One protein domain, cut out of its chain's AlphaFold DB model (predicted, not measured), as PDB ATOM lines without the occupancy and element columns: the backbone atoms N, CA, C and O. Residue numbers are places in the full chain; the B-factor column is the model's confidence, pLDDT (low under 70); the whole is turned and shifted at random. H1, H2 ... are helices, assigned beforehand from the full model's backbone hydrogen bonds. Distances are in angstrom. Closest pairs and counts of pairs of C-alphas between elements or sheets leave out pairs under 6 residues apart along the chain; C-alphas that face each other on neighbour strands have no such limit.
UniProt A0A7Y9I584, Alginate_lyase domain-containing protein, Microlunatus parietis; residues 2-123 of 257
ATOM      1  N   LEU A   2     -25.168  41.274  47.829       90.44
ATOM      2  CA  LEU A   2     -23.796  41.614  48.260       90.44
ATOM      3  C   LEU A   2     -23.688  42.910  49.078       90.44
ATOM      4  O   LEU A   2     -22.974  42.923  50.073       90.44
ATOM      5  N   TRP A   3     -24.454  43.952  48.728       92.69
ATOM      6  CA  TRP A   3     -24.590  45.160  49.554       92.69
ATOM      7  C   TRP A   3     -24.941  44.840  51.018       92.69
ATOM      8  O   TRP A   3     -24.268  45.299  51.932       92.69
ATOM      9  N   ASN A   4     -25.961  44.011  51.252       87.69
ATOM     10  CA  ASN A   4     -26.440  43.705  52.601       87.69
ATOM     11  C   ASN A   4     -25.467  42.852  53.423       87.69
ATOM     12  O   ASN A   4     -25.515  42.911  54.647       87.69
ATOM     13  N   LEU A   5     -24.591  42.090  52.762       88.75
ATOM     14  CA  LEU A   5     -23.593  41.248  53.425       88.75
ATOM     15  C   LEU A   5     -22.292  42.002  53.708       88.75
ATOM     16  O   LEU A   5     -21.749  41.917  54.799       88.75
ATOM     17  N   THR A   6     -21.792  42.736  52.718       93.12
ATOM     18  CA  THR A   6     -20.452  43.349  52.767       93.12
ATOM     19  C   THR A   6     -20.471  44.804  53.214       93.12
ATOM     20  O   THR A   6     -19.445  45.322  53.637       93.12
ATOM     21  N   ARG A   7     -21.622  45.480  53.077       93.00
ATOM     22  CA  ARG A   7     -21.770  46.935  53.234       93.00
ATOM     23  C   ARG A   7     -20.857  47.764  52.320       93.00
ATOM     24  O   ARG A   7     -20.666  48.951  52.555       93.00
ATOM     25  N   ASP A   8     -20.349  47.172  51.240       97.19
ATOM     26  CA  ASP A   8     -19.615  47.886  50.197       97.19
ATOM     27  C   ASP A   8     -20.596  48.605  49.257       97.19
ATOM     28  O   ASP A   8     -21.372  47.963  48.532       97.19
ATOM     29  N   SER A   9     -20.571  49.944  49.271       97.50
ATOM     30  CA  SER A   9     -21.514  50.793  48.526       97.50
ATOM     31  C   SER A   9     -21.485  50.533  47.022       97.50
ATOM     32  O   SER A   9     -22.528  50.626  46.372       97.50
ATOM     33  N   ARG A  10     -20.353  50.072  46.473       98.00
ATOM     34  CA  ARG A  10     -20.202  49.765  45.042       98.00
ATOM     35  C   ARG A  10     -21.232  48.742  44.563       98.00
ATOM     36  O   ARG A  10     -21.672  48.789  43.414       98.00
ATOM     37  N   HIS A  11     -21.651  47.816  45.429       97.44
ATOM     38  CA  HIS A  11     -22.689  46.838  45.099       97.44
ATOM     39  C   HIS A  11     -24.090  47.454  45.039       97.44
ATOM     40  O   HIS A  11     -24.882  47.076  44.169       97.44
ATOM     41  N   ALA A  12     -24.403  48.388  45.940       97.81
ATOM     42  CA  ALA A  12     -25.671  49.110  45.923       97.81
ATOM     43  C   ALA A  12     -25.743  50.041  44.708       97.81
ATOM     44  O   ALA A  12     -26.675  49.942  43.912       97.81
ATOM     45  N   GLU A  13     -24.699  50.842  44.494       98.25
ATOM     46  CA  GLU A  13     -24.562  51.763  43.363       98.25
ATOM     47  C   GLU A  13     -24.684  51.041  42.015       98.25
ATOM     48  O   GLU A  13     -25.401  51.490  41.121       98.25
ATOM     49  N   LYS A  14     -24.040  49.875  41.860       98.25
ATOM     50  CA  LYS A  14     -24.151  49.088  40.623       98.25
ATOM     51  C   LYS A  14     -25.554  48.514  40.421       98.25
ATOM     52  O   LYS A  14     -26.025  48.482  39.285       98.25
ATOM     53  N   SER A  15     -26.216  48.078  41.494       97.50
ATOM     54  CA  SER A  15     -27.595  47.578  41.426       97.50
ATOM     55  C   SER A  15     -28.556  48.691  40.999       97.50
ATOM     56  O   SER A  15     -29.351  48.487  40.082       97.50
ATOM     57  N   ILE A  16     -28.415  49.885  41.587       98.56
ATOM     58  CA  ILE A  16     -29.154  51.096  41.202       98.56
ATOM     59  C   ILE A  16     -28.919  51.424  39.727       98.56
ATOM     60  O   ILE A  16     -29.879  51.591  38.983       98.56
ATOM     61  N   ALA A  17     -27.662  51.433  39.270       98.50
ATOM     62  CA  ALA A  17     -27.338  51.739  37.879       98.50
ATOM     63  C   ALA A  17     -28.015  50.781  36.879       98.50
ATOM     64  O   ALA A  17     -28.467  51.217  35.821       98.50
ATOM     65  N   ILE A  18     -28.116  49.486  37.203       98.19
ATOM     66  CA  ILE A  18     -28.809  48.495  36.362       98.19
ATOM     67  C   ILE A  18     -30.321  48.761  36.336       98.19
ATOM     68  O   ILE A  18     -30.921  48.767  35.260       98.19
ATOM     69  N   MET A  19     -30.933  48.987  37.501       98.38
ATOM     70  CA  MET A  19     -32.366  49.282  37.619       98.38
ATOM     71  C   MET A  19     -32.737  50.585  36.891       98.38
ATOM     72  O   MET A  19     -33.733  50.643  36.164       98.38
ATOM     73  N   ASP A  20     -31.896  51.611  36.998       98.56
ATOM     74  CA  ASP A  20     -32.075  52.891  36.317       98.56
ATOM     75  C   ASP A  20     -31.922  52.771  34.799       98.56
ATOM     76  O   ASP A  20     -32.750  53.308  34.059       98.56
ATOM     77  N   ALA A  21     -30.918  52.027  34.326       98.44
ATOM     78  CA  ALA A  21     -30.713  51.798  32.898       98.44
ATOM     79  C   ALA A  21     -31.911  51.082  32.259       98.44
ATOM     80  O   ALA A  21     -32.373  51.484  31.189       98.44
ATOM     81  N   TRP A  22     -32.457  50.059  32.924       97.06
ATOM     82  CA  TRP A  22     -33.623  49.329  32.424       97.06
ATOM     83  C   TRP A  22     -34.908  50.151  32.485       97.06
ATOM     84  O   TRP A  22     -35.645  50.195  31.497       97.06
ATOM     85  N   SER A  23     -35.175  50.830  33.605       98.00
ATOM     86  CA  SER A  23     -36.388  51.648  33.750       98.00
ATOM     87  C   SER A  23     -36.438  52.838  32.791       98.00
ATOM     88  O   SER A  23     -37.522  53.304  32.446       98.00
ATOM     89  N   ALA A  24     -35.293  53.315  32.302       98.25
ATOM     90  CA  ALA A  24     -35.259  54.360  31.285       98.25
ATOM     91  C   ALA A  24     -35.823  53.894  29.929       98.25
ATOM     92  O   ALA A  24     -36.454  54.681  29.216       98.25
ATOM     93  N   VAL A  25     -35.620  52.623  29.566       98.00
ATOM     94  CA  VAL A  25     -35.831  52.149  28.187       98.00
ATOM     95  C   VAL A  25     -36.978  51.163  28.028       98.00
ATOM     96  O   VAL A  25     -37.601  51.145  26.969       98.00
ATOM     97  N   ILE A  26     -37.289  50.352  29.042       97.25
ATOM     98  CA  ILE A  26     -38.299  49.302  28.898       97.25
ATOM     99  C   ILE A  26     -39.703  49.899  28.747       97.25
ATOM    100  O   ILE A  26     -40.084  50.818  29.475       97.25
ATOM    101  N   LYS A  27     -40.464  49.383  27.775       97.06
ATOM    102  CA  LYS A  27     -41.848  49.804  27.490       97.06
ATOM    103  C   LYS A  27     -42.835  48.641  27.485       97.06
ATOM    104  O   LYS A  27     -43.982  48.838  27.861       97.06
ATOM    105  N   ASP A  28     -42.393  47.446  27.094       96.69
ATOM    106  CA  ASP A  28     -43.181  46.217  27.199       96.69
ATOM    107  C   ASP A  28     -42.278  44.970  27.180       96.69
ATOM    108  O   ASP A  28     -41.119  45.044  26.767       96.69
ATOM    109  N   HIS A  29     -42.825  43.825  27.592       94.38
ATOM    110  CA  HIS A  29     -42.281  42.496  27.301       94.38
ATOM    111  C   HIS A  29     -43.076  41.876  26.150       94.38
ATOM    112  O   HIS A  29     -44.305  41.872  26.167       94.38
ATOM    113  N   LEU A  30     -42.380  41.335  25.149       91.75
ATOM    114  CA  LEU A  30     -42.992  40.874  23.901       91.75
ATOM    115  C   LEU A  30     -42.862  39.357  23.715       91.75
ATOM    116  O   LEU A  30     -42.080  38.688  24.391       91.75
ATOM    117  N   ASN A  31     -43.588  38.837  22.722       92.75
ATOM    118  CA  ASN A  31     -43.606  37.433  22.290       92.75
ATOM    119  C   ASN A  31     -44.337  36.478  23.248       92.75
ATOM    120  O   ASN A  31     -44.875  36.870  24.280       92.75
ATOM    121  N   HIS A  32     -44.364  35.189  22.892       90.00
ATOM    122  CA  HIS A  32     -45.099  34.167  23.649       90.00
ATOM    123  C   HIS A  32     -44.635  34.038  25.112       90.00
ATOM    124  O   HIS A  32     -45.431  33.699  25.985       90.00
ATOM    125  N   ASN A  33     -43.361  34.350  25.376       91.75
ATOM    126  CA  ASN A  33     -42.739  34.283  26.697       91.75
ATOM    127  C   ASN A  33     -42.858  35.575  27.509       91.75
ATOM    128  O   ASN A  33     -42.320  35.613  28.611       91.75
ATOM    129  N   ALA A  34     -43.552  36.607  27.012       94.62
ATOM    130  CA  ALA A  34     -43.632  37.909  27.673       94.62
ATOM    131  C   ALA A  34     -43.960  37.784  29.168       94.62
ATOM    132  O   ALA A  34     -43.193  38.242  30.005       94.62
ATOM    133  N   ARG A  35     -45.043  37.070  29.502       94.31
ATOM    134  CA  ARG A  35     -45.502  36.874  30.887       94.31
ATOM    135  C   ARG A  35     -44.473  36.164  31.771       94.31
ATOM    136  O   ARG A  35     -44.234  36.600  32.893       94.31
ATOM    137  N   LEU A  36     -43.844  35.108  31.253       91.56
ATOM    138  CA  LEU A  36     -42.832  34.344  31.985       91.56
ATOM    139  C   LEU A  36     -41.578  35.187  32.243       91.56
ATOM    140  O   LEU A  36     -41.071  35.224  33.361       91.56
ATOM    141  N   GLN A  37     -41.114  35.908  31.220       93.44
ATOM    142  CA  GLN A  37     -39.963  36.801  31.326       93.44
ATOM    143  C   GLN A  37     -40.226  37.939  32.308       93.44
ATOM    144  O   GLN A  37     -39.369  38.193  33.149       93.44
ATOM    145  N   THR A  38     -41.408  38.569  32.251       95.88
ATOM    146  CA  THR A  38     -41.806  39.600  33.220       95.88
ATOM    147  C   THR A  38     -41.852  39.051  34.643       95.88
ATOM    148  O   THR A  38     -41.445  39.749  35.566       95.88
ATOM    149  N   GLY A  39     -42.307  37.809  34.836       94.50
ATOM    150  CA  GLY A  39     -42.262  37.141  36.138       94.50
ATOM    151  C   GLY A  39     -40.828  36.999  36.662       94.50
ATOM    152  O   GLY A  39     -40.511  37.481  37.747       94.50
ATOM    153  N   TRP A  40     -39.929  36.403  35.875       91.81
ATOM    154  CA  TRP A  40     -38.536  36.190  36.294       91.81
ATOM    155  C   TRP A  40     -37.788  37.489  36.606       91.81
ATOM    156  O   TRP A  40     -37.118  37.594  37.642       91.81
ATOM    157  N   SER A  41     -37.890  38.482  35.720       94.12
ATOM    158  CA  SER A  41     -37.234  39.773  35.924       94.12
ATOM    159  C   SER A  41     -37.904  40.559  37.050       94.12
ATOM    160  O   SER A  41     -37.200  41.094  37.901       94.12
ATOM    161  N   GLY A  42     -39.238  40.569  37.124       95.75
ATOM    162  CA  GLY A  42     -40.011  41.286  38.140       95.75
ATOM    163  C   GLY A  42     -39.761  40.791  39.564       95.75
ATOM    164  O   GLY A  42     -39.553  41.610  40.462       95.75
ATOM    165  N   ALA A  43     -39.696  39.474  39.778       93.31
ATOM    166  CA  ALA A  43     -39.370  38.893  41.083       93.31
ATOM    167  C   ALA A  43     -37.950  39.275  41.538       93.31
ATOM    168  O   ALA A  43     -37.732  39.662  42.686       93.31
ATOM    169  N   SER A  44     -36.980  39.234  40.622       91.50
ATOM    170  CA  SER A  44     -35.589  39.596  40.923       91.50
ATOM    171  C   SER A  44     -35.434  41.094  41.205       91.50
ATOM    172  O   SER A  44     -34.792  41.494  42.179       91.50
ATOM    173  N   PHE A  45     -36.038  41.930  40.358       95.56
ATOM    174  CA  PHE A  45     -35.940  43.382  40.433       95.56
ATOM    175  C   PHE A  45     -36.633  43.964  41.656       95.56
ATOM    176  O   PHE A  45     -36.031  44.785  42.340       95.56
ATOM    177  N   SER A  46     -37.852  43.525  41.966       96.62
ATOM    178  CA  SER A  46     -38.591  44.036  43.124       96.62
ATOM    179  C   SER A  46     -37.876  43.746  44.445       96.62
ATOM    180  O   SER A  46     -37.697  44.653  45.250       96.62
ATOM    181  N   ARG A  47     -37.355  42.526  44.639       93.06
ATOM    182  CA  ARG A  47     -36.561  42.171  45.832       93.06
ATOM    183  C   ARG A  47     -35.282  42.997  45.946       93.06
ATOM    184  O   ARG A  47     -34.910  43.418  47.039       93.06
ATOM    185  N   ALA A  48     -34.582  43.213  44.830       94.56
ATOM    186  CA  ALA A  48     -33.380  44.040  44.819       94.56
ATOM    187  C   ALA A  48     -33.703  45.504  45.153       94.56
ATOM    188  O   ALA A  48     -33.018  46.095  45.986       94.56
ATOM    189  N   ALA A  49     -34.752  46.054  44.542       97.25
ATOM    190  CA  ALA A  49     -35.209  47.420  44.746       97.25
ATOM    191  C   ALA A  49     -35.654  47.667  46.192       97.25
ATOM    192  O   ALA A  49     -35.202  48.632  46.799       97.25
ATOM    193  N   GLU A  50     -36.439  46.754  46.767       96.94
ATOM    194  CA  GLU A  50     -36.907  46.838  48.154       96.94
ATOM    195  C   GLU A  50     -35.744  46.840  49.150       96.94
ATOM    196  O   GLU A  50     -35.662  47.688  50.040       96.94
ATOM    197  N   LEU A  51     -34.769  45.943  48.961       94.75
ATOM    198  CA  LEU A  51     -33.567  45.930  49.790       94.75
ATOM    199  C   LEU A  51     -32.780  47.239  49.670       94.75
ATOM    200  O   LEU A  51     -32.272  47.730  50.675       94.75
ATOM    201  N   ILE A  52     -32.633  47.794  48.467       97.31
ATOM    202  CA  ILE A  52     -31.903  49.050  48.261       97.31
ATOM    203  C   ILE A  52     -32.638  50.223  48.918       97.31
ATOM    204  O   ILE A  52     -32.011  50.916  49.718       97.31
ATOM    205  N   LYS A  53     -33.940  50.386  48.640       96.06
ATOM    206  CA  LYS A  53     -34.815  51.450  49.169       96.06
ATOM    207  C   LYS A  53     -34.666  51.610  50.680       96.06
ATOM    208  O   LYS A  53     -34.510  52.723  51.170       96.06
ATOM    209  N   TRP A  54     -34.638  50.496  51.412       95.19
ATOM    210  CA  TRP A  54     -34.640  50.530  52.876       95.19
ATOM    211  C   TRP A  54     -33.277  50.437  53.546       95.19
ATOM    212  O   TRP A  54     -33.147  50.817  54.708       95.19
ATOM    213  N   THR A  55     -32.259  49.900  52.871       95.88
ATOM    214  CA  THR A  55     -30.982  49.597  53.541       95.88
ATOM    215  C   THR A  55     -29.803  50.415  53.044       95.88
ATOM    216  O   THR A  55     -28.788  50.445  53.734       95.88
ATOM    217  N   TYR A  56     -29.885  51.045  51.868       97.38
ATOM    218  CA  TYR A  56     -28.778  51.820  51.315       97.38
ATOM    219  C   TYR A  56     -28.905  53.314  51.661       97.38
ATOM    220  O   TYR A  56     -29.806  53.981  51.159       97.38
ATOM    221  N   PRO A  57     -27.987  53.888  52.464       96.62
ATOM    222  CA  PRO A  57     -28.111  55.272  52.923       96.62
ATOM    223  C   PRO A  57     -27.759  56.320  51.856       96.62
ATOM    224  O   PRO A  57     -28.040  57.497  52.053       96.62
ATOM    225  N   GLY A  58     -27.136  55.928  50.736       96.25
ATOM    226  CA  GLY A  58     -26.713  56.865  49.685       96.25
ATOM    227  C   GLY A  58     -27.851  57.399  48.808       96.25
ATOM    228  O   GLY A  58     -27.604  58.237  47.945       96.25
ATOM    229  N   GLY A  59     -29.083  56.927  49.029       95.31
ATOM    230  CA  GLY A  59     -30.268  57.334  48.281       95.31
ATOM    231  C   GLY A  59     -30.341  56.753  46.867       95.31
ATOM    232  O   GLY A  59     -29.397  56.150  46.353       95.31
ATOM    233  N   TRP A  60     -31.497  56.940  46.227       97.81
ATOM    234  CA  TRP A  60     -31.773  56.458  44.876       97.81
ATOM    235  C   TRP A  60     -32.643  57.462  44.109       97.81
ATOM    236  O   TRP A  60     -33.867  57.427  44.148       97.81
ATOM    237  N   ALA A  61     -32.007  58.371  43.365       97.88
ATOM    238  CA  ALA A  61     -32.718  59.424  42.630       97.88
ATOM    239  C   ALA A  61     -33.689  58.889  41.552       97.88
ATOM    240  O   ALA A  61     -34.674  59.546  41.224       97.88
ATOM    241  N   GLY A  62     -33.408  57.711  40.985       98.19
ATOM    242  CA  GLY A  62     -34.234  57.053  39.970       98.19
ATOM    243  C   GLY A  62     -35.376  56.184  40.508       98.19
ATOM    244  O   GLY A  62     -36.103  55.613  39.694       98.19
ATOM    245  N   GLU A  63     -35.559  56.093  41.831       98.50
ATOM    246  CA  GLU A  63     -36.521  55.184  42.475       98.50
ATOM    247  C   GLU A  63     -37.936  55.332  41.907       98.50
ATOM    248  O   GLU A  63     -38.541  54.341  41.500       98.50
ATOM    249  N   GLN A  64     -38.441  56.565  41.789       98.56
ATOM    250  CA  GLN A  64     -39.804  56.799  41.306       98.56
ATOM    251  C   GLN A  64     -39.999  56.322  39.860       98.56
ATOM    252  O   GLN A  64     -40.992  55.669  39.558       98.56
ATOM    253  N   ARG A  65     -39.032  56.567  38.966       98.62
ATOM    254  CA  ARG A  65     -39.107  56.078  37.577       98.62
ATOM    255  C   ARG A  65     -39.138  54.551  37.538       98.62
ATOM    256  O   ARG A  65     -39.842  53.961  36.720       98.62
ATOM    257  N   PHE A  66     -38.359  53.910  38.403       98.75
ATOM    258  CA  PHE A  66     -38.358  52.460  38.514       98.75
ATOM    259  C   PHE A  66     -39.702  51.931  39.031       98.75
ATOM    260  O   PHE A  66     -40.262  51.010  38.434       98.75
ATOM    261  N   ALA A  67     -40.255  52.559  40.073       98.75
ATOM    262  CA  ALA A  67     -41.585  52.266  40.596       98.75
ATOM    263  C   ALA A  67     -42.669  52.408  39.515       98.75
ATOM    264  O   ALA A  67     -43.496  51.509  39.347       98.75
ATOM    265  N   ASP A  68     -42.621  53.473  38.715       98.69
ATOM    266  CA  ASP A  68     -43.572  53.703  37.627       98.69
ATOM    267  C   ASP A  68     -43.509  52.590  36.575       98.69
ATOM    268  O   ASP A  68     -44.547  52.102  36.122       98.69
ATOM    269  N   VAL A  69     -42.310  52.122  36.215       98.56
ATOM    270  CA  VAL A  69     -42.135  50.985  35.296       98.56
ATOM    271  C   VAL A  69     -42.685  49.693  35.893       98.56
ATOM    272  O   VAL A  69     -43.383  48.951  35.198       98.56
ATOM    273  N   LEU A  70     -42.427  49.412  37.173       98.69
ATOM    274  CA  LEU A  70     -43.003  48.233  37.820       98.69
ATOM    275  C   LEU A  70     -44.536  48.299  37.834       98.69
ATOM    276  O   LEU A  70     -45.195  47.311  37.510       98.69
ATOM    277  N   ARG A  71     -45.103  49.475  38.124       98.75
ATOM    278  CA  ARG A  71     -46.551  49.703  38.182       98.75
ATOM    279  C   ARG A  71     -47.226  49.617  36.813       98.75
ATOM    280  O   ARG A  71     -48.324  49.078  36.715       98.75
ATOM    281  N   THR A  72     -46.604  50.151  35.765       98.44
ATOM    282  CA  THR A  72     -47.258  50.341  34.453       98.44
ATOM    283  C   THR A  72     -46.872  49.299  33.406       98.44
ATOM    284  O   THR A  72     -47.668  49.023  32.512       98.44
ATOM    285  N   VAL A  73     -45.689  48.687  33.518       98.31
ATOM    286  CA  VAL A  73     -45.179  47.707  32.541       98.31
ATOM    287  C   VAL A  73     -45.220  46.286  33.098       98.31
ATOM    288  O   VAL A  73     -45.647  45.368  32.400       98.31
ATOM    289  N   TYR A  74     -44.784  46.084  34.345       98.50
ATOM    290  CA  TYR A  74     -44.642  44.737  34.909       98.50
ATOM    291  C   TYR A  74     -45.940  44.228  35.529       98.50
ATOM    292  O   TYR A  74     -46.444  43.181  35.119       98.50
ATOM    293  N   LEU A  75     -46.495  44.960  36.500       98.56
ATOM    294  CA  LEU A  75     -47.648  44.515  37.281       98.56
ATOM    295  C   LEU A  75     -48.855  44.128  36.403       98.56
ATOM    296  O   LEU A  75     -49.384  43.034  36.607       98.56
ATOM    297  N   PRO A  76     -49.238  44.896  35.358       98.12
ATOM    298  CA  PRO A  76     -50.361  44.530  34.491       98.12
ATOM    299  C   PRO A  76     -50.121  43.266  33.655       98.12
ATOM    300  O   PRO A  76     -51.074  42.660  33.173       98.12
ATOM    301  N   LYS A  77     -48.860  42.858  33.453       97.56
ATOM    302  CA  LYS A  77     -48.514  41.626  32.732       97.56
ATOM    303  C   LYS A  77     -48.517  40.394  33.636       97.56
ATOM    304  O   LYS A  77     -48.800  39.308  33.133       97.56
ATOM    305  N   VAL A  78     -48.216  40.545  34.929       97.50
ATOM    306  CA  VAL A  78     -48.100  39.415  35.870       97.50
ATOM    307  C   VAL A  78     -49.344  39.197  36.729       97.50
ATOM    308  O   VAL A  78     -49.778  38.058  36.868       97.50
ATOM    309  N   LEU A  79     -49.974  40.259  37.238       97.81
ATOM    310  CA  LEU A  79     -51.108  40.154  38.161       97.81
ATOM    311  C   LEU A  79     -52.317  39.380  37.595       97.81
ATOM    312  O   LEU A  79     -52.930  38.627  38.352       97.81
ATOM    313  N   PRO A  80     -52.648  39.455  36.285       96.12
ATOM    314  CA  PRO A  80     -53.759  38.675  35.740       96.12
ATOM    315  C   PRO A  80     -53.618  37.155  35.924       96.12
ATOM    316  O   PRO A  80     -54.636  36.476  36.068       96.12
ATOM    317  N   GLY A  81     -52.390  36.627  35.966       93.69
ATOM    318  CA  GLY A  81     -52.127  35.187  36.003       93.69
ATOM    319  C   GLY A  81     -52.229  34.505  34.633       93.69
ATOM    320  O   GLY A  81     -52.421  35.139  33.588       93.69
ATOM    321  N   VAL A  82     -52.041  33.186  34.626       93.06
ATOM    322  CA  VAL A  82     -52.086  32.350  33.418       93.06
ATOM    323  C   VAL A  82     -52.449  30.906  33.774       93.06
ATOM    324  O   VAL A  82     -51.648  29.979  33.675       93.06
ATOM    325  N   ALA A  83     -53.711  30.709  34.155       90.81
ATOM    326  CA  ALA A  83     -54.179  29.458  34.735       90.81
ATOM    327  C   ALA A  83     -53.859  28.203  33.896       90.81
ATOM    328  O   ALA A  83     -53.499  27.160  34.441       90.81
ATOM    329  N   ASP A  84     -53.959  28.328  32.572       91.00
ATOM    330  CA  ASP A  84     -53.880  27.222  31.615       91.00
ATOM    331  C   ASP A  84     -52.476  26.821  31.153       91.00
ATOM    332  O   ASP A  84     -52.348  25.869  30.376       91.00
ATOM    333  N   TYR A  85     -51.445  27.538  31.599       92.00
ATOM    334  CA  TYR A  85     -50.047  27.167  31.377       92.00
ATOM    335  C   TYR A  85     -49.555  26.301  32.542       92.00
ATOM    336  O   TYR A  85     -50.270  26.113  33.528       92.00
ATOM    337  N   ASN A  86     -48.346  25.746  32.434       90.25
ATOM    338  CA  ASN A  86     -47.732  25.001  33.537       90.25
ATOM    339  C   ASN A  86     -47.682  25.840  34.817       90.25
ATOM    340  O   ASN A  86     -47.535  27.063  34.759       90.25
ATOM    341  N   GLY A  87     -47.815  25.171  35.964       88.12
ATOM    342  CA  GLY A  87     -47.915  25.804  37.274       88.12
ATOM    343  C   GLY A  87     -46.803  26.810  37.548       88.12
ATOM    344  O   GLY A  87     -47.103  27.902  38.034       88.12
ATOM    345  N   ASN A  88     -45.561  26.516  37.142       87.81
ATOM    346  CA  ASN A  88     -44.442  27.434  37.320       87.81
ATOM    347  C   ASN A  88     -44.679  28.825  36.714       87.81
ATOM    348  O   ASN A  88     -44.139  29.789  37.246       87.81
ATOM    349  N   TRP A  89     -45.448  28.952  35.622       92.38
ATOM    350  CA  TRP A  89     -45.695  30.245  34.969       92.38
ATOM    351  C   TRP A  89     -46.546  31.160  35.838       92.38
ATOM    352  O   TRP A  89     -46.195  32.315  36.050       92.38
ATOM    353  N   GLU A  90     -47.669  30.657  36.341       91.62
ATOM    354  CA  GLU A  90     -48.544  31.472  37.179       91.62
ATOM    355  C   GLU A  90     -47.896  31.750  38.536       91.62
ATOM    356  O   GLU A  90     -47.968  32.876  39.021       91.62
ATOM    357  N   LEU A  91     -47.182  30.776  39.108       91.12
ATOM    358  CA  LEU A  91     -46.510  30.946  40.398       91.12
ATOM    359  C   LEU A  91     -45.410  32.012  40.346       91.12
ATOM    360  O   LEU A  91     -45.372  32.871  41.224       91.12
ATOM    361  N   ILE A  92     -44.577  32.046  39.298       91.50
ATOM    362  CA  ILE A  92     -43.571  33.111  39.169       91.50
ATOM    363  C   ILE A  92     -44.185  34.477  38.864       91.50
ATOM    364  O   ILE A  92     -43.679  35.507  39.308       91.50
ATOM    365  N   MET A  93     -45.298  34.511  38.131       94.81
ATOM    366  CA  MET A  93     -46.044  35.751  37.934       94.81
ATOM    367  C   MET A  93     -46.576  36.283  39.270       94.81
ATOM    368  O   MET A  93     -46.461  37.479  39.532       94.81
ATOM    369  N   MET A  94     -47.112  35.418  40.134       95.50
ATOM    370  CA  MET A  94     -47.594  35.834  41.453       95.50
ATOM    371  C   MET A  94     -46.459  36.245  42.392       95.50
ATOM    372  O   MET A  94     -46.593  37.255  43.074       95.50
ATOM    373  N   ASP A  95     -45.326  35.540  42.388       93.00
ATOM    374  CA  ASP A  95     -44.131  35.918  43.157       93.00
ATOM    375  C   ASP A  95     -43.628  37.321  42.767       93.00
ATOM    376  O   ASP A  95     -43.408  38.188  43.617       93.00
ATOM    377  N   ALA A  96     -43.556  37.597  41.460       96.12
ATOM    378  CA  ALA A  96     -43.245  38.929  40.956       96.12
ATOM    379  C   ALA A  96     -44.286  39.972  41.381       96.12
ATOM    380  O   ALA A  96     -43.911  41.056  41.822       96.12
ATOM    381  N   ALA A  97     -45.581  39.661  41.267       98.38
ATOM    382  CA  ALA A  97     -46.659  40.571  41.651       98.38
ATOM    383  C   ALA A  97     -46.606  40.924  43.146       98.38
ATOM    384  O   ALA A  97     -46.738  42.095  43.489       98.38
ATOM    385  N   ILE A  98     -46.351  39.943  44.017       98.12
ATOM    386  CA  ILE A  98     -46.188  40.138  45.464       98.12
ATOM    387  C   ILE A  98     -45.006  41.067  45.744       98.12
ATOM    388  O   ILE A  98     -45.169  42.066  46.442       98.12
ATOM    389  N   GLY A  99     -43.828  40.777  45.179       97.12
ATOM    390  CA  GLY A  99     -42.638  41.603  45.382       97.12
ATOM    391  C   GLY A  99     -42.820  43.034  44.873       97.12
ATOM    392  O   GLY A  99     -42.462  43.990  45.560       97.12
ATOM    393  N   ILE A 100     -43.421  43.196  43.690       98.75
ATOM    394  CA  ILE A 100     -43.747  44.509  43.122       98.75
ATOM    395  C   ILE A 100     -44.732  45.256  44.025       98.75
ATOM    396  O   ILE A 100     -44.513  46.426  44.316       98.75
ATOM    397  N   ALA A 101     -45.791  44.593  44.488       98.75
ATOM    398  CA  ALA A 101     -46.792  45.205  45.350       98.75
ATOM    399  C   ALA A 101     -46.196  45.677  46.685       98.75
ATOM    400  O   ALA A 101     -46.541  46.763  47.135       98.75
ATOM    401  N   VAL A 102     -45.263  44.917  47.275       98.56
ATOM    402  CA  VAL A 102     -44.512  45.349  48.468       98.56
ATOM    403  C   VAL A 102     -43.700  46.609  48.173       98.56
ATOM    404  O   VAL A 102     -43.872  47.607  48.859       98.56
ATOM    405  N   PHE A 103     -42.881  46.601  47.117       98.62
ATOM    406  CA  PHE A 103     -42.038  47.752  46.772       98.62
ATOM    407  C   PHE A 103     -42.844  49.036  46.503       98.62
ATOM    408  O   PHE A 103     -42.409  50.144  46.826       98.62
ATOM    409  N   LEU A 104     -44.025  48.872  45.900       98.62
ATOM    410  CA  LEU A 104     -44.949  49.948  45.551       98.62
ATOM    411  C   LEU A 104     -45.907  50.353  46.683       98.62
ATOM    412  O   LEU A 104     -46.742  51.229  46.443       98.62
ATOM    413  N   ASP A 105     -45.841  49.699  47.846       98.44
ATOM    414  CA  ASP A 105     -46.794  49.860  48.952       98.44
ATOM    415  C   ASP A 105     -48.273  49.667  48.507       98.44
ATOM    416  O   ASP A 105     -49.201  50.311  48.999       98.44
ATOM    417  N   ASP A 106     -48.516  48.763  47.547       98.75
ATOM    418  CA  ASP A 106     -49.822  48.504  46.925       98.75
ATOM    419  C   ASP A 106     -50.537  47.303  47.569       98.75
ATOM    420  O   ASP A 106     -50.422  46.151  47.139       98.75
ATOM    421  N   ARG A 107     -51.305  47.575  48.629       98.56
ATOM    422  CA  ARG A 107     -52.016  46.535  49.394       98.56
ATOM    423  C   ARG A 107     -53.008  45.734  48.546       98.56
ATOM    424  O   ARG A 107     -53.134  44.528  48.746       98.56
ATOM    425  N   ALA A 108     -53.701  46.387  47.615       98.69
ATOM    426  CA  ALA A 108     -54.733  45.746  46.806       98.69
ATOM    427  C   ALA A 108     -54.122  44.720  45.843       98.69
ATOM    428  O   ALA A 108     -54.571  43.573  45.803       98.69
ATOM    429  N   ALA A 109     -53.052  45.099  45.136       98.69
ATOM    430  CA  ALA A 109     -52.325  44.179  44.265       98.69
ATOM    431  C   ALA A 109     -51.711  43.009  45.053       98.69
ATOM    432  O   ALA A 109     -51.738  41.868  44.589       98.69
ATOM    433  N   PHE A 110     -51.199  43.277  46.259       98.69
ATOM    434  CA  PHE A 110     -50.673  42.239  47.142       98.69
ATOM    435  C   PHE A 110     -51.754  41.219  47.525       98.69
ATOM    436  O   PHE A 110     -51.543  40.013  47.401       98.69
ATOM    437  N   ASP A 111     -52.921  41.689  47.973       98.69
ATOM    438  CA  ASP A 111     -54.017  40.816  48.399       98.69
ATOM    439  C   ASP A 111     -54.566  39.976  47.243       98.69
ATOM    440  O   ASP A 111     -54.805  38.776  47.414       98.69
ATOM    441  N   GLU A 112     -54.684  40.560  46.049       98.25
ATOM    442  CA  GLU A 112     -55.072  39.827  44.846       98.25
ATOM    443  C   GLU A 112     -54.052  38.731  44.487       98.25
ATOM    444  O   GLU A 112     -54.438  37.582  44.242       98.25
ATOM    445  N   ALA A 113     -52.752  39.044  44.502       97.19
ATOM    446  CA  ALA A 113     -51.703  38.076  44.184       97.19
ATOM    447  C   ALA A 113     -51.645  36.918  45.199       97.19
ATOM    448  O   ALA A 113     -51.500  35.750  44.819       97.19
ATOM    449  N   ILE A 114     -51.830  37.205  46.493       96.25
ATOM    450  CA  ILE A 114     -51.918  36.179  47.542       96.25
ATOM    451  C   ILE A 114     -53.158  35.303  47.356       96.25
ATOM    452  O   ILE A 114     -53.062  34.078  47.472       96.25
ATOM    453  N   ALA A 115     -54.313  35.897  47.049       96.06
ATOM    454  CA  ALA A 115     -55.540  35.145  46.805       96.06
ATOM    455  C   ALA A 115     -55.381  34.178  45.621       96.06
ATOM    456  O   ALA A 115     -55.710  32.996  45.746       96.06
ATOM    457  N   LYS A 116     -54.799  34.642  44.506       94.38
ATOM    458  CA  LYS A 116     -54.496  33.802  43.336       94.38
ATOM    459  C   LYS A 116     -53.515  32.681  43.673       94.38
ATOM    460  O   LYS A 116     -53.768  31.534  43.321       94.38
ATOM    461  N   THR A 117     -52.447  32.986  44.412       91.56
ATOM    462  CA  THR A 117     -51.465  31.978  44.848       91.56
ATOM    463  C   THR A 117     -52.132  30.881  45.675       91.56
ATOM    464  O   THR A 117     -51.973  29.701  45.378       91.56
ATOM    465  N   ARG A 118     -52.947  31.251  46.671       91.31
ATOM    466  CA  ARG A 118     -53.676  30.288  47.514       91.31
ATOM    467  C   ARG A 118     -54.640  29.425  46.708       91.31
ATOM    468  O   ARG A 118     -54.681  28.220  46.915       91.31
ATOM    469  N   ALA A 119     -55.375  30.025  45.774       91.06
ATOM    470  CA  ALA A 119     -56.277  29.288  44.894       91.06
ATOM    471  C   ALA A 119     -55.526  28.346  43.936       91.06
ATOM    472  O   ALA A 119     -56.077  27.336  43.508       91.06
ATOM    473  N   ARG A 120     -54.268  28.663  43.599       90.25
ATOM    474  CA  ARG A 120     -53.429  27.863  42.704       90.25
ATOM    475  C   ARG A 120     -52.801  26.643  43.377       90.25
ATOM    476  O   ARG A 120     -52.569  25.648  42.695       90.25
ATOM    477  N   VAL A 121     -52.533  26.700  44.683       88.19
ATOM    478  CA  VAL A 121     -51.831  25.637  45.430       88.19
ATOM    479  C   VAL A 121     -52.436  24.235  45.209       88.19
ATOM    480  O   VAL A 121     -51.670  23.363  44.787       88.19
ATOM    481  N   PRO A 122     -53.761  24.008  45.355       89.44
ATOM    482  CA  PRO A 122     -54.363  22.680  45.158       89.44
ATOM    483  C   PRO A 122     -54.264  22.143  43.722       89.44
ATOM    484  O   PRO A 122     -54.370  20.947  43.481       89.44
ATOM    485  N   ALA A 123     -54.065  23.025  42.738       91.31
ATOM    486  CA  ALA A 123     -53.873  22.640  41.340       91.31
ATOM    487  C   ALA A 123     -52.396  22.417  40.973       91.31
ATOM    488  O   ALA A 123     -52.083  22.120  39.817       91.31
TER     489      ALA A 123
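This is residues 2 to 123 of the 257 residues of the protein "Alginate_lyase domain-containing protein" of Microlunatus parietis (UniProt A0A7Y9I584). Three helices, H3, H4 and H5, make an up-and-down bundle, each running against the one before, with H3 nearest the middle; H6 folds back along H5 on one side, and H2 packs steeply tilted on H3 and H4 on the other. Short H1 makes a corner with H2 at one end. The printed part has 122 residues with six named helices, H1 to H6 in order, and no named strand: all helix. It is compact, with a radius of gyration of the C-alphas of 14.8 A, in an elongated outline of 43 by 27 by 23 A.

Start at H1, residues 2 to 6, which touches H2, residues 9 to 25, only at the corner; their closest C-alphas, Trp 3 and His 11, are 5.1 A apart. H2 makes a hairpin with H3, residues 34 to 55, at a steep tilt of 41 degrees; residues 12 to 19 touch residues 45 to 52, closest at C-alphas 12 and 52, 6.7 A. Look next at C-alphas 43 and 96, 3.9 A apart, the closest of H3 and H5, residues 87 to 103, which run the same way at a shallow tilt of 31 degrees. H5 forms a hairpin with H6, residues 107 to 123, closest at C-alphas 101 and 110, 5.2 A. Every O i to N i+4 pair is within hydrogen-bond range in H1, H3 and H5; H2 has 12 of 13, H6 11 of 13, and H4, residues 63 to 78, 9 of 12.

Find C-alpha 2 at (-23.796, 41.614, 48.260), where H1 begins. H2 measures 24.9 A, H3 31.1 A, H4 20.6 A and H5 24.6 A; H6, 25.3 A, ends at C-alpha 123, (-53.873, 22.640, 41.340).

C-alphas 58 and 123 are the farthest apart, 44.5 A. The printed part has no cut, no link is long, and no printed residue is under 70 in pLDDT.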